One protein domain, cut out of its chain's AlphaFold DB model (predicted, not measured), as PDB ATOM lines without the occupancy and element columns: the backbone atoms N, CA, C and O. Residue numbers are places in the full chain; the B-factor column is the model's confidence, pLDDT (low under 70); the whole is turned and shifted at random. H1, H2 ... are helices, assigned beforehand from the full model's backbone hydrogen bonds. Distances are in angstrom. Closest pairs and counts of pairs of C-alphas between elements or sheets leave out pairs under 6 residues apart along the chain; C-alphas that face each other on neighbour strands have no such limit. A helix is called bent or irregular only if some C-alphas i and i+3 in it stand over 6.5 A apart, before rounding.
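This is residues 15 to 89 of the 517 residues of an uncharacterized protein of Nocardia cyriacigeorgica (UniProt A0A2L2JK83). Two helical lobes stand with few contacts between them: H3, the longest helix, with H4 and H5, and the hairpin of H1 and H2. The printed part has 75 residues with five named helices, H1 to H5 in chain order, and is all helix. It is compact, with a radius of gyration of the C-alphas of 13.0 A and spans of 33 by 25 by 17 A.

H3, residues 46 to 61, measures 22.7 A from C-alpha 46 at (-35.309, -6.395, -19.543). H4 is residues 64 to 77; H5, residues 79 to 88, is irregular, with C-alphas 80 and 83 7.7 A apart. H1, residues 15 to 28, begins at (-45.424, -10.910, -18.206); H2 is residues 30 to 43.

H3, with residues 55 to 59 alone, touches H4 in a hairpin, closest C-alphas Arg 58 and Ala 67, 5.4 A. H4 and H5 form a hairpin and touch, closest C-alphas Ala 75 and Arg 82, 4.7 A. The hairpin H1 and H2 touches at a shallow tilt of 4 degrees, closest C-alphas Leu 25 and Ala 33, 5.1 A. H1 and H5 are close but not clearly touching, closest C-alphas Thr 16 and Leu 84, 6.8 A. O i to N i+4 pairs are within hydrogen-bond range throughout H3 and H4, 8 of 10 in H1, 6 of 10 in H2, 4 of 6 in H5.

The farthest C-alphas, Asp 29 and Ser 77, are 35.8 A apart. The printed part has no cut, the four links are tight, and no printed residue is under 70 in pLDDT.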
ATOM      1  N   PHE A  15     -44.994 -12.287 -18.386       87.81
ATOM      2  CA  PHE A  15     -45.424 -10.910 -18.206       87.81
ATOM      3  C   PHE A  15     -46.758 -10.609 -18.901       87.81
ATOM      4  O   PHE A  15     -47.660 -10.075 -18.263       87.81
ATOM      5  N   THR A  16     -46.938 -11.008 -20.166       84.88
ATOM      6  CA  THR A  16     -48.226 -10.817 -20.869       84.88
ATOM      7  C   THR A  16     -49.387 -11.558 -20.198       84.88
ATOM      8  O   THR A  16     -50.489 -11.022 -20.132       84.88
ATOM      9  N   LEU A  17     -49.135 -12.740 -19.621       86.38
ATOM     10  CA  LEU A  17     -50.131 -13.465 -18.821       86.38
ATOM     11  C   LEU A  17     -50.478 -12.730 -17.525       86.38
ATOM     12  O   LEU A  17     -51.651 -12.619 -17.181       86.38
ATOM     13  N   ALA A  18     -49.472 -12.194 -16.828       87.94
ATOM     14  CA  ALA A  18     -49.698 -11.407 -15.621       87.94
ATOM     15  C   ALA A  18     -50.481 -10.114 -15.914       87.94
ATOM     16  O   ALA A  18     -51.314  -9.711 -15.106       87.94
ATOM     17  N   LEU A  19     -50.257  -9.478 -17.071       85.62
ATOM     18  CA  LEU A  19     -51.041  -8.318 -17.509       85.62
ATOM     19  C   LEU A  19     -52.495  -8.682 -17.833       85.62
ATOM     20  O   LEU A  19     -53.386  -7.930 -17.451       85.62
ATOM     21  N   ALA A  20     -52.744  -9.828 -18.472       84.19
ATOM     22  CA  ALA A  20     -54.104 -10.312 -18.714       84.19
ATOM     23  C   ALA A  20     -54.854 -10.597 -17.397       84.19
ATOM     24  O   ALA A  20     -56.000 -10.188 -17.244       84.19
ATOM     25  N   GLU A  21     -54.187 -11.206 -16.408       86.94
ATOM     26  CA  GLU A  21     -54.751 -11.409 -15.061       86.94
ATOM     27  C   GLU A  21     -55.083 -10.070 -14.378       86.94
ATOM     28  O   GLU A  21     -56.107  -9.934 -13.709       86.94
ATOM     29  N   ILE A  22     -54.235  -9.051 -14.553       87.62
ATOM     30  CA  ILE A  22     -54.486  -7.707 -14.017       87.62
ATOM     31  C   ILE A  22     -55.688  -7.047 -14.695       87.62
ATOM     32  O   ILE A  22     -56.456  -6.383 -14.002       87.62
ATOM     33  N   ASP A  23     -55.865  -7.225 -16.003       84.06
ATOM     34  CA  ASP A  23     -57.013  -6.690 -16.744       84.06
ATOM     35  C   ASP A  23     -58.337  -7.294 -16.242       84.06
ATOM     36  O   ASP A  23     -59.285  -6.570 -15.927       84.06
ATOM     37  N   GLU A  24     -58.367  -8.612 -16.013       86.69
ATOM     38  CA  GLU A  24     -59.509  -9.289 -15.382       86.69
ATOM     39  C   GLU A  24     -59.774  -8.781 -13.951       86.69
ATOM     40  O   GLU A  24     -60.925  -8.545 -13.553       86.69
ATOM     41  N   LEU A  25     -58.713  -8.564 -13.165       88.75
ATOM     42  CA  LEU A  25     -58.824  -8.026 -11.806       88.75
ATOM     43  C   LEU A  25     -59.287  -6.566 -11.793       88.75
ATOM     44  O   LEU A  25     -60.027  -6.183 -10.892       88.75
ATOM     45  N   LEU A  26     -58.915  -5.740 -12.772       85.81
ATOM     46  CA  LEU A  26     -59.358  -4.342 -12.847       85.81
ATOM     47  C   LEU A  26     -60.882  -4.223 -12.964       85.81
ATOM     48  O   LEU A  26     -61.459  -3.276 -12.424       85.81
ATOM     49  N   ALA A  27     -61.536  -5.192 -13.610       84.62
ATOM     50  CA  ALA A  27     -62.990  -5.230 -13.741       84.62
ATOM     51  C   ALA A  27     -63.716  -5.634 -12.441       84.62
ATOM     52  O   ALA A  27     -64.890  -5.301 -12.268       84.62
ATOM     53  N   THR A  28     -63.045  -6.347 -11.530       91.69
ATOM     54  CA  THR A  28     -63.670  -6.988 -10.358       91.69
ATOM     55  C   THR A  28     -63.175  -6.436  -9.019       91.69
ATOM     56  O   THR A  28     -63.991  -6.082  -8.168       91.69
ATOM     57  N   ASP A  29     -61.860  -6.309  -8.833       92.38
ATOM     58  CA  ASP A  29     -61.202  -5.754  -7.646       92.38
ATOM     59  C   ASP A  29     -59.979  -4.885  -8.029       92.38
ATOM     60  O   ASP A  29     -58.836  -5.361  -8.096       92.38
ATOM     61  N   PRO A  30     -60.182  -3.563  -8.200       88.00
ATOM     62  CA  PRO A  30     -59.108  -2.628  -8.531       88.00
ATOM     63  C   PRO A  30     -57.991  -2.547  -7.480       88.00
ATOM     64  O   PRO A  30     -56.872  -2.130  -7.796       88.00
ATOM     65  N   THR A  31     -58.267  -2.902  -6.221       85.94
ATOM     66  CA  THR A  31     -57.265  -2.851  -5.145       85.94
ATOM     67  C   THR A  31     -56.331  -4.051  -5.244       85.94
ATOM     68  O   THR A  31     -55.110  -3.882  -5.186       85.94
ATOM     69  N   ALA A  32     -56.888  -5.243  -5.477       86.81
ATOM     70  CA  ALA A  32     -56.105  -6.441  -5.764       86.81
ATOM     71  C   ALA A  32     -55.281  -6.283  -7.051       86.81
ATOM     72  O   ALA A  32     -54.091  -6.607  -7.046       86.81
ATOM     73  N   ALA A  33     -55.858  -5.699  -8.108       89.25
ATOM     74  CA  ALA A  33     -55.151  -5.417  -9.360       89.25
ATOM     75  C   ALA A  33     -53.889  -4.559  -9.139       89.25
ATOM     76  O   ALA A  33     -52.804  -4.897  -9.617       89.25
ATOM     77  N   ARG A  34     -53.992  -3.484  -8.340       84.69
ATOM     78  CA  ARG A  34     -52.847  -2.617  -7.996       84.69
ATOM     79  C   ARG A  34     -51.754  -3.357  -7.224       84.69
ATOM     80  O   ARG A  34     -50.574  -3.161  -7.508       84.69
ATOM     81  N   ALA A  35     -52.127  -4.210  -6.270       84.94
ATOM     82  CA  ALA A  35     -51.159  -5.022  -5.531       84.94
ATOM     83  C   ALA A  35     -50.445  -6.031  -6.452       84.94
ATOM     84  O   ALA A  35     -49.230  -6.214  -6.354       84.94
ATOM     85  N   ARG A  36     -51.186  -6.635  -7.392       87.69
ATOM     86  CA  ARG A  36     -50.681  -7.612  -8.370       87.69
ATOM     87  C   ARG A  36     -49.750  -6.983  -9.414       87.69
ATOM     88  O   ARG A  36     -48.782  -7.622  -9.815       87.69
ATOM     89  N   PHE A  37     -49.979  -5.724  -9.793       86.62
ATOM     90  CA  PHE A  37     -49.167  -5.004 -10.785       86.62
ATOM     91  C   PHE A  37     -47.676  -4.945 -10.422       86.62
ATOM     92  O   PHE A  37     -46.816  -5.174 -11.271       86.62
ATOM     93  N   THR A  38     -47.353  -4.737  -9.142       84.12
ATOM     94  CA  THR A  38     -45.951  -4.724  -8.681       84.12
ATOM     95  C   THR A  38     -45.283  -6.091  -8.872       84.12
ATOM     96  O   THR A  38     -44.122  -6.167  -9.268       84.12
ATOM     97  N   ALA A  39     -46.023  -7.182  -8.644       85.69
ATOM     98  CA  ALA A  39     -45.534  -8.539  -8.877       85.69
ATOM     99  C   ALA A  39     -45.394  -8.860 -10.377       85.69
ATOM    100  O   ALA A  39     -44.461  -9.562 -10.762       85.69
ATOM    101  N   ALA A  40     -46.259  -8.302 -11.231       87.94
ATOM    102  CA  ALA A  40     -46.145  -8.444 -12.682       87.94
ATOM    103  C   ALA A  40     -44.869  -7.782 -13.234       87.94
ATOM    104  O   ALA A  40     -44.177  -8.369 -14.059       87.94
ATOM    105  N   LEU A  41     -44.476  -6.608 -12.729       86.06
ATOM    106  CA  LEU A  41     -43.218  -5.960 -13.139       86.06
ATOM    107  C   LEU A  41     -41.962  -6.776 -12.776       86.06
ATOM    108  O   LEU A  41     -40.928  -6.672 -13.446       86.06
ATOM    109  N   ALA A  42     -42.037  -7.615 -11.738       88.75
ATOM    110  CA  ALA A  42     -40.931  -8.485 -11.342       88.75
ATOM    111  C   ALA A  42     -40.676  -9.615 -12.354       88.75
ATOM    112  O   ALA A  42     -39.531 -10.044 -12.492       88.75
ATOM    113  N   VAL A  43     -41.710 -10.064 -13.079       91.00
ATOM    114  CA  VAL A  43     -41.602 -11.117 -14.105       91.00
ATOM    115  C   VAL A  43     -41.342 -10.576 -15.517       91.00
ATOM    116  O   VAL A  43     -41.125 -11.369 -16.431       91.00
ATOM    117  N   ALA A  44     -41.342  -9.251 -15.699       90.31
ATOM    118  CA  ALA A  44     -40.991  -8.606 -16.962       90.31
ATOM    119  C   ALA A  44     -39.501  -8.792 -17.289       90.31
ATOM    120  O   ALA A  44     -38.631  -8.533 -16.450       90.31
ATOM    121  N   SER A  45     -39.211  -9.207 -18.521       90.94
ATOM    122  CA  SER A  45     -37.853  -9.232 -19.068       90.94
ATOM    123  C   SER A  45     -37.293  -7.818 -19.246       90.94
ATOM    124  O   SER A  45     -38.041  -6.845 -19.342       90.94
ATOM    125  N   GLU A  46     -35.968  -7.695 -19.347       90.75
ATOM    126  CA  GLU A  46     -35.309  -6.395 -19.543       90.75
ATOM    127  C   GLU A  46     -35.795  -5.692 -20.819       90.75
ATOM    128  O   GLU A  46     -36.113  -4.508 -20.810       90.75
ATOM    129  N   THR A  47     -35.982  -6.453 -21.898       87.94
ATOM    130  CA  THR A  47     -36.521  -5.946 -23.164       87.94
ATOM    131  C   THR A  47     -37.969  -5.469 -23.058       87.94
ATOM    132  O   THR A  47     -38.352  -4.508 -23.724       87.94
ATOM    133  N   GLU A  48     -38.791  -6.121 -22.232       89.38
ATOM    134  CA  GLU A  48     -40.168  -5.681 -21.978       89.38
ATOM    135  C   GLU A  48     -40.184  -4.413 -21.115       89.38
ATOM    136  O   GLU A  48     -40.982  -3.517 -21.375       89.38
ATOM    137  N   ARG A  49     -39.270  -4.286 -20.144       89.56
ATOM    138  CA  ARG A  49     -39.115  -3.062 -19.339       89.56
ATOM    139  C   ARG A  49     -38.689  -1.870 -20.187       89.56
ATOM    140  O   ARG A  49     -39.345  -0.836 -20.131       89.56
ATOM    141  N   GLU A  50     -37.683  -2.042 -21.043       90.94
ATOM    142  CA  GLU A  50     -37.259  -0.996 -21.983       90.94
ATOM    143  C   GLU A  50     -38.408  -0.535 -22.891       90.94
ATOM    144  O   GLU A  50     -38.519   0.651 -23.211       90.94
ATOM    145  N   LEU A  51     -39.278  -1.458 -23.316       90.06
ATOM    146  CA  LEU A  51     -40.459  -1.136 -24.116       90.06
ATOM    147  C   LEU A  51     -41.489  -0.321 -23.321       90.06
ATOM    148  O   LEU A  51     -42.063   0.625 -23.865       90.06
ATOM    149  N   LEU A  52     -41.729  -0.675 -22.056       89.75
ATOM    150  CA  LEU A  52     -42.640   0.057 -21.172       89.75
ATOM    151  C   LEU A  52     -42.134   1.476 -20.911       89.75
ATOM    152  O   LEU A  52     -42.904   2.422 -21.068       89.75
ATOM    153  N   ASP A  53     -40.845   1.643 -20.613       91.50
ATOM    154  CA  ASP A  53     -40.227   2.961 -20.418       91.50
ATOM    155  C   ASP A  53     -40.374   3.827 -21.674       91.50
ATOM    156  O   ASP A  53     -40.762   4.996 -21.622       91.50
ATOM    157  N   GLN A  54     -40.154   3.220 -22.838       90.81
ATOM    158  CA  GLN A  54     -40.362   3.845 -24.138       90.81
ATOM    159  C   GLN A  54     -41.821   4.224 -24.421       90.81
ATOM    160  O   GLN A  54     -42.073   5.202 -25.137       90.81
ATOM    161  N   ALA A  55     -42.787   3.450 -23.932       90.19
ATOM    162  CA  ALA A  55     -44.204   3.773 -24.059       90.19
ATOM    163  C   ALA A  55     -44.597   4.922 -23.125       90.19
ATOM    164  O   ALA A  55     -45.250   5.870 -23.570       90.19
ATOM    165  N   VAL A  56     -44.129   4.896 -21.873       91.69
ATOM    166  CA  VAL A  56     -44.334   5.971 -20.892       91.69
ATOM    167  C   VAL A  56     -43.741   7.290 -21.393       91.69
ATOM    168  O   VAL A  56     -44.417   8.317 -21.352       91.69
ATOM    169  N   ASP A  57     -42.525   7.282 -21.944       91.75
ATOM    170  CA  ASP A  57     -41.892   8.483 -22.508       91.75
ATOM    171  C   ASP A  57     -42.726   9.106 -23.643       91.75
ATOM    172  O   ASP A  57     -42.901  10.323 -23.716       91.75
ATOM    173  N   ARG A  58     -43.320   8.277 -24.511       92.88
ATOM    174  CA  ARG A  58     -44.173   8.761 -25.608       92.88
ATOM    175  C   ARG A  58     -45.494   9.329 -25.109       92.88
ATOM    176  O   ARG A  58     -45.873  10.418 -25.543       92.88
ATOM    177  N   PHE A  59     -46.168   8.630 -24.196       92.31
ATOM    178  CA  PHE A  59     -47.438   9.083 -23.624       92.31
ATOM    179  C   PHE A  59     -47.295  10.329 -22.744       92.31
ATOM    180  O   PHE A  59     -48.235  11.107 -22.642       92.31
ATOM    181  N   THR A  60     -46.131  10.552 -22.134       91.31
ATOM    182  CA  THR A  60     -45.871  11.762 -21.335       91.31
ATOM    183  C   THR A  60     -45.493  12.967 -22.195       91.31
ATOM    184  O   THR A  60     -45.835  14.096 -21.844       91.31
ATOM    185  N   ARG A  61     -44.829  12.762 -23.342       88.62
ATOM    186  CA  ARG A  61     -44.374  13.854 -24.226       88.62
ATOM    187  C   ARG A  61     -45.363  14.267 -25.307       88.62
ATOM    188  O   ARG A  61     -45.238  15.371 -25.834       88.62
ATOM    189  N   SER A  62     -46.290  13.392 -25.689       89.12
ATOM    190  CA  SER A  62     -47.204  13.627 -26.813       89.12
ATOM    191  C   SER A  62     -48.662  13.367 -26.426       89.12
ATOM    192  O   SER A  62     -48.909  12.464 -25.630       89.12
ATOM    193  N   PRO A  63     -49.633  14.085 -27.028       91.00
ATOM    194  CA  PRO A  63     -51.051  13.747 -26.923       91.00
ATOM    195  C   PRO A  63     -51.332  12.282 -27.285       91.00
ATOM    196  O   PRO A  63     -50.619  11.689 -28.103       91.00
ATOM    197  N   TYR A  64     -52.376  11.707 -26.684       91.69
ATOM    198  CA  TYR A  64     -52.676  10.275 -26.753       91.69
ATOM    199  C   TYR A  64     -52.769   9.720 -28.177       91.69
ATOM    200  O   TYR A  64     -52.163   8.698 -28.485       91.69
ATOM    201  N   ASP A  65     -53.475  10.413 -29.066       89.75
ATOM    202  CA  ASP A  65     -53.662  10.024 -30.466       89.75
ATOM    203  C   ASP A  65     -52.332   9.943 -31.234       89.75
ATOM    204  O   ASP A  65     -52.107   9.029 -32.038       89.75
ATOM    205  N   VAL A  66     -51.419  10.872 -30.950       90.69
ATOM    206  CA  VAL A  66     -50.071  10.904 -31.521       90.69
ATOM    207  C   VAL A  66     -49.214   9.781 -30.938       90.69
ATOM    208  O   VAL A  66     -48.570   9.052 -31.700       90.69
ATOM    209  N   ALA A  67     -49.221   9.605 -29.616       91.06
ATOM    210  CA  ALA A  67     -48.456   8.563 -28.931       91.06
ATOM    211  C   ALA A  67     -48.910   7.149 -29.343       91.06
ATOM    212  O   ALA A  67     -48.078   6.321 -29.720       91.06
ATOM    213  N   ALA A  68     -50.221   6.894 -29.390       90.12
ATOM    214  CA  ALA A  68     -50.811   5.638 -29.852       90.12
ATOM    215  C   ALA A  68     -50.413   5.325 -31.301       90.12
ATOM    216  O   ALA A  68     -50.037   4.196 -31.626       90.12
ATOM    217  N   ARG A  69     -50.403   6.337 -32.181       90.75
ATOM    218  CA  ARG A  69     -49.916   6.168 -33.555       90.75
ATOM    219  C   ARG A  69     -48.433   5.802 -33.570       90.75
ATOM    220  O   ARG A  69     -48.069   4.854 -34.256       90.75
ATOM    221  N   GLN A  70     -47.581   6.488 -32.812       89.38
ATOM    222  CA  GLN A  70     -46.147   6.166 -32.740       89.38
ATOM    223  C   GLN A  70     -45.894   4.733 -32.246       89.38
ATOM    224  O   GLN A  70     -45.065   4.024 -32.822       89.38
ATOM    225  N   LEU A  71     -46.640   4.278 -31.237       90.69
ATOM    226  CA  LEU A  71     -46.588   2.895 -30.758       90.69
ATOM    227  C   LEU A  71     -47.072   1.903 -31.827       90.69
ATOM    228  O   LEU A  71     -46.415   0.893 -32.073       90.69
ATOM    229  N   GLY A  72     -48.143   2.221 -32.558       87.44
ATOM    230  CA  GLY A  72     -48.610   1.407 -33.685       87.44
ATOM    231  C   GLY A  72     -47.577   1.266 -34.812       87.44
ATOM    232  O   GLY A  72     -47.499   0.222 -35.461       87.44
ATOM    233  N   TRP A  73     -46.739   2.282 -35.039       88.69
ATOM    234  CA  TRP A  73     -45.604   2.188 -35.966       88.69
ATOM    235  C   TRP A  73     -44.481   1.316 -35.402       88.69
ATOM    236  O   TRP A  73     -43.934   0.485 -36.129       88.69
ATOM    237  N   MET A  74     -44.195   1.435 -34.106       86.44
ATOM    238  CA  MET A  74     -43.227   0.578 -33.421       86.44
ATOM    239  C   MET A  74     -43.612  -0.906 -33.534       86.44
ATOM    240  O   MET A  74     -42.757  -1.729 -33.859       86.44
ATOM    241  N   ALA A  75     -44.903  -1.233 -33.405       87.50
ATOM    242  CA  ALA A  75     -45.432  -2.588 -33.582       87.50
ATOM    243  C   ALA A  75     -45.273  -3.145 -35.009       87.50
ATOM    244  O   ALA A  75     -45.243  -4.361 -35.200       87.50
ATOM    245  N   LYS A  76     -45.167  -2.279 -36.028       84.38
ATOM    246  CA  LYS A  76     -44.847  -2.697 -37.403       84.38
ATOM    247  C   LYS A  76     -43.360  -2.999 -37.571       84.38
ATOM    248  O   LYS A  76     -43.021  -3.937 -38.282       84.38
ATOM    249  N   SER A  77     -42.489  -2.212 -36.934       84.12
ATOM    250  CA  SER A  77     -41.033  -2.408 -36.997       84.12
ATOM    251  C   SER A  77     -40.516  -3.536 -36.100       84.12
ATOM    252  O   SER A  77     -39.448  -4.073 -36.373       84.12
ATOM    253  N   ARG A  78     -41.258  -3.877 -35.040       85.56
ATOM    254  CA  ARG A  78     -40.910  -4.890 -34.037       85.56
ATOM    255  C   ARG A  78     -42.075  -5.868 -33.837       85.56
ATOM    256  O   ARG A  78     -42.859  -5.698 -32.896       85.56
ATOM    257  N   PRO A  79     -42.266  -6.835 -34.755       84.75
ATOM    258  CA  PRO A  79     -43.398  -7.759 -34.711       84.75
ATOM    259  C   PRO A  79     -43.442  -8.611 -33.432       84.75
ATOM    260  O   PRO A  79     -44.531  -8.981 -32.997       84.75
ATOM    261  N   GLU A  80     -42.299  -8.866 -32.799       82.88
ATOM    262  CA  GLU A  80     -42.165  -9.614 -31.546       82.88
ATOM    263  C   GLU A  80     -42.888  -8.954 -30.360       82.88
ATOM    264  O   GLU A  80     -43.406  -9.650 -29.491       82.88
ATOM    265  N   PHE A  81     -43.014  -7.622 -30.358       84.62
ATOM    266  CA  PHE A  81     -43.710  -6.870 -29.307       84.62
ATOM    267  C   PHE A  81     -45.129  -6.456 -29.699       84.62
ATOM    268  O   PHE A  81     -45.787  -5.728 -28.959       84.62
ATOM    269  N   ARG A  82     -45.631  -6.899 -30.856       84.31
ATOM    270  CA  ARG A  82     -46.916  -6.435 -31.396       84.31
ATOM    271  C   ARG A  82     -48.090  -6.681 -30.446       84.31
ATOM    272  O   ARG A  82     -48.929  -5.796 -30.306       84.31
ATOM    273  N   ALA A  83     -48.139  -7.846 -29.800       81.69
ATOM    274  CA  ALA A  83     -49.194  -8.181 -28.842       81.69
ATOM    275  C   ALA A  83     -49.123  -7.290 -27.592       81.69
ATOM    276  O   ALA A  83     -50.120  -6.694 -27.200       81.69
ATOM    277  N   LEU A  84     -47.925  -7.115 -27.027       83.81
ATOM    278  CA  LEU A  84     -47.710  -6.252 -25.867       83.81
ATOM    279  C   LEU A  84     -48.047  -4.784 -26.178       83.81
ATOM    280  O   LEU A  84     -48.715  -4.128 -25.389       83.81
ATOM    281  N   ILE A  85     -47.663  -4.281 -27.355       87.62
ATOM    282  CA  ILE A  85     -48.004  -2.920 -27.792       87.62
ATOM    283  C   ILE A  85     -49.517  -2.756 -27.982       87.62
ATOM    284  O   ILE A  85     -50.048  -1.704 -27.636       87.62
ATOM    285  N   ALA A  86     -50.219  -3.772 -28.493       84.25
ATOM    286  CA  ALA A  86     -51.675  -3.724 -28.618       84.25
ATOM    287  C   ALA A  86     -52.360  -3.573 -27.248       84.25
ATOM    288  O   ALA A  86     -53.292  -2.789 -27.134       84.25
ATOM    289  N   HIS A  87     -51.849  -4.233 -26.202       80.50
ATOM    290  CA  HIS A  87     -52.358  -4.065 -24.834       80.50
ATOM    291  C   HIS A  87     -52.052  -2.687 -24.221       80.50
ATOM    292  O   HIS A  87     -52.773  -2.243 -23.335       80.50
ATOM    293  N   LEU A  88     -51.003  -1.996 -24.683       82.25
ATOM    294  CA  LEU A  88     -50.653  -0.649 -24.211       82.25
ATOM    295  C   LEU A  88     -51.488   0.461 -24.868       82.25
ATOM    296  O   LEU A  88     -51.537   1.573 -24.341       82.25
ATOM    297  N   ILE A  89     -52.108   0.193 -26.021       84.56
ATOM    298  CA  ILE A  89     -52.970   1.145 -26.728       84.56
ATOM    299  C   ILE A  89     -54.418   0.839 -26.341       84.56
ATOM    300  O   ILE A  89     -55.090   0.035 -26.979       84.56
TER     301      ILE A  89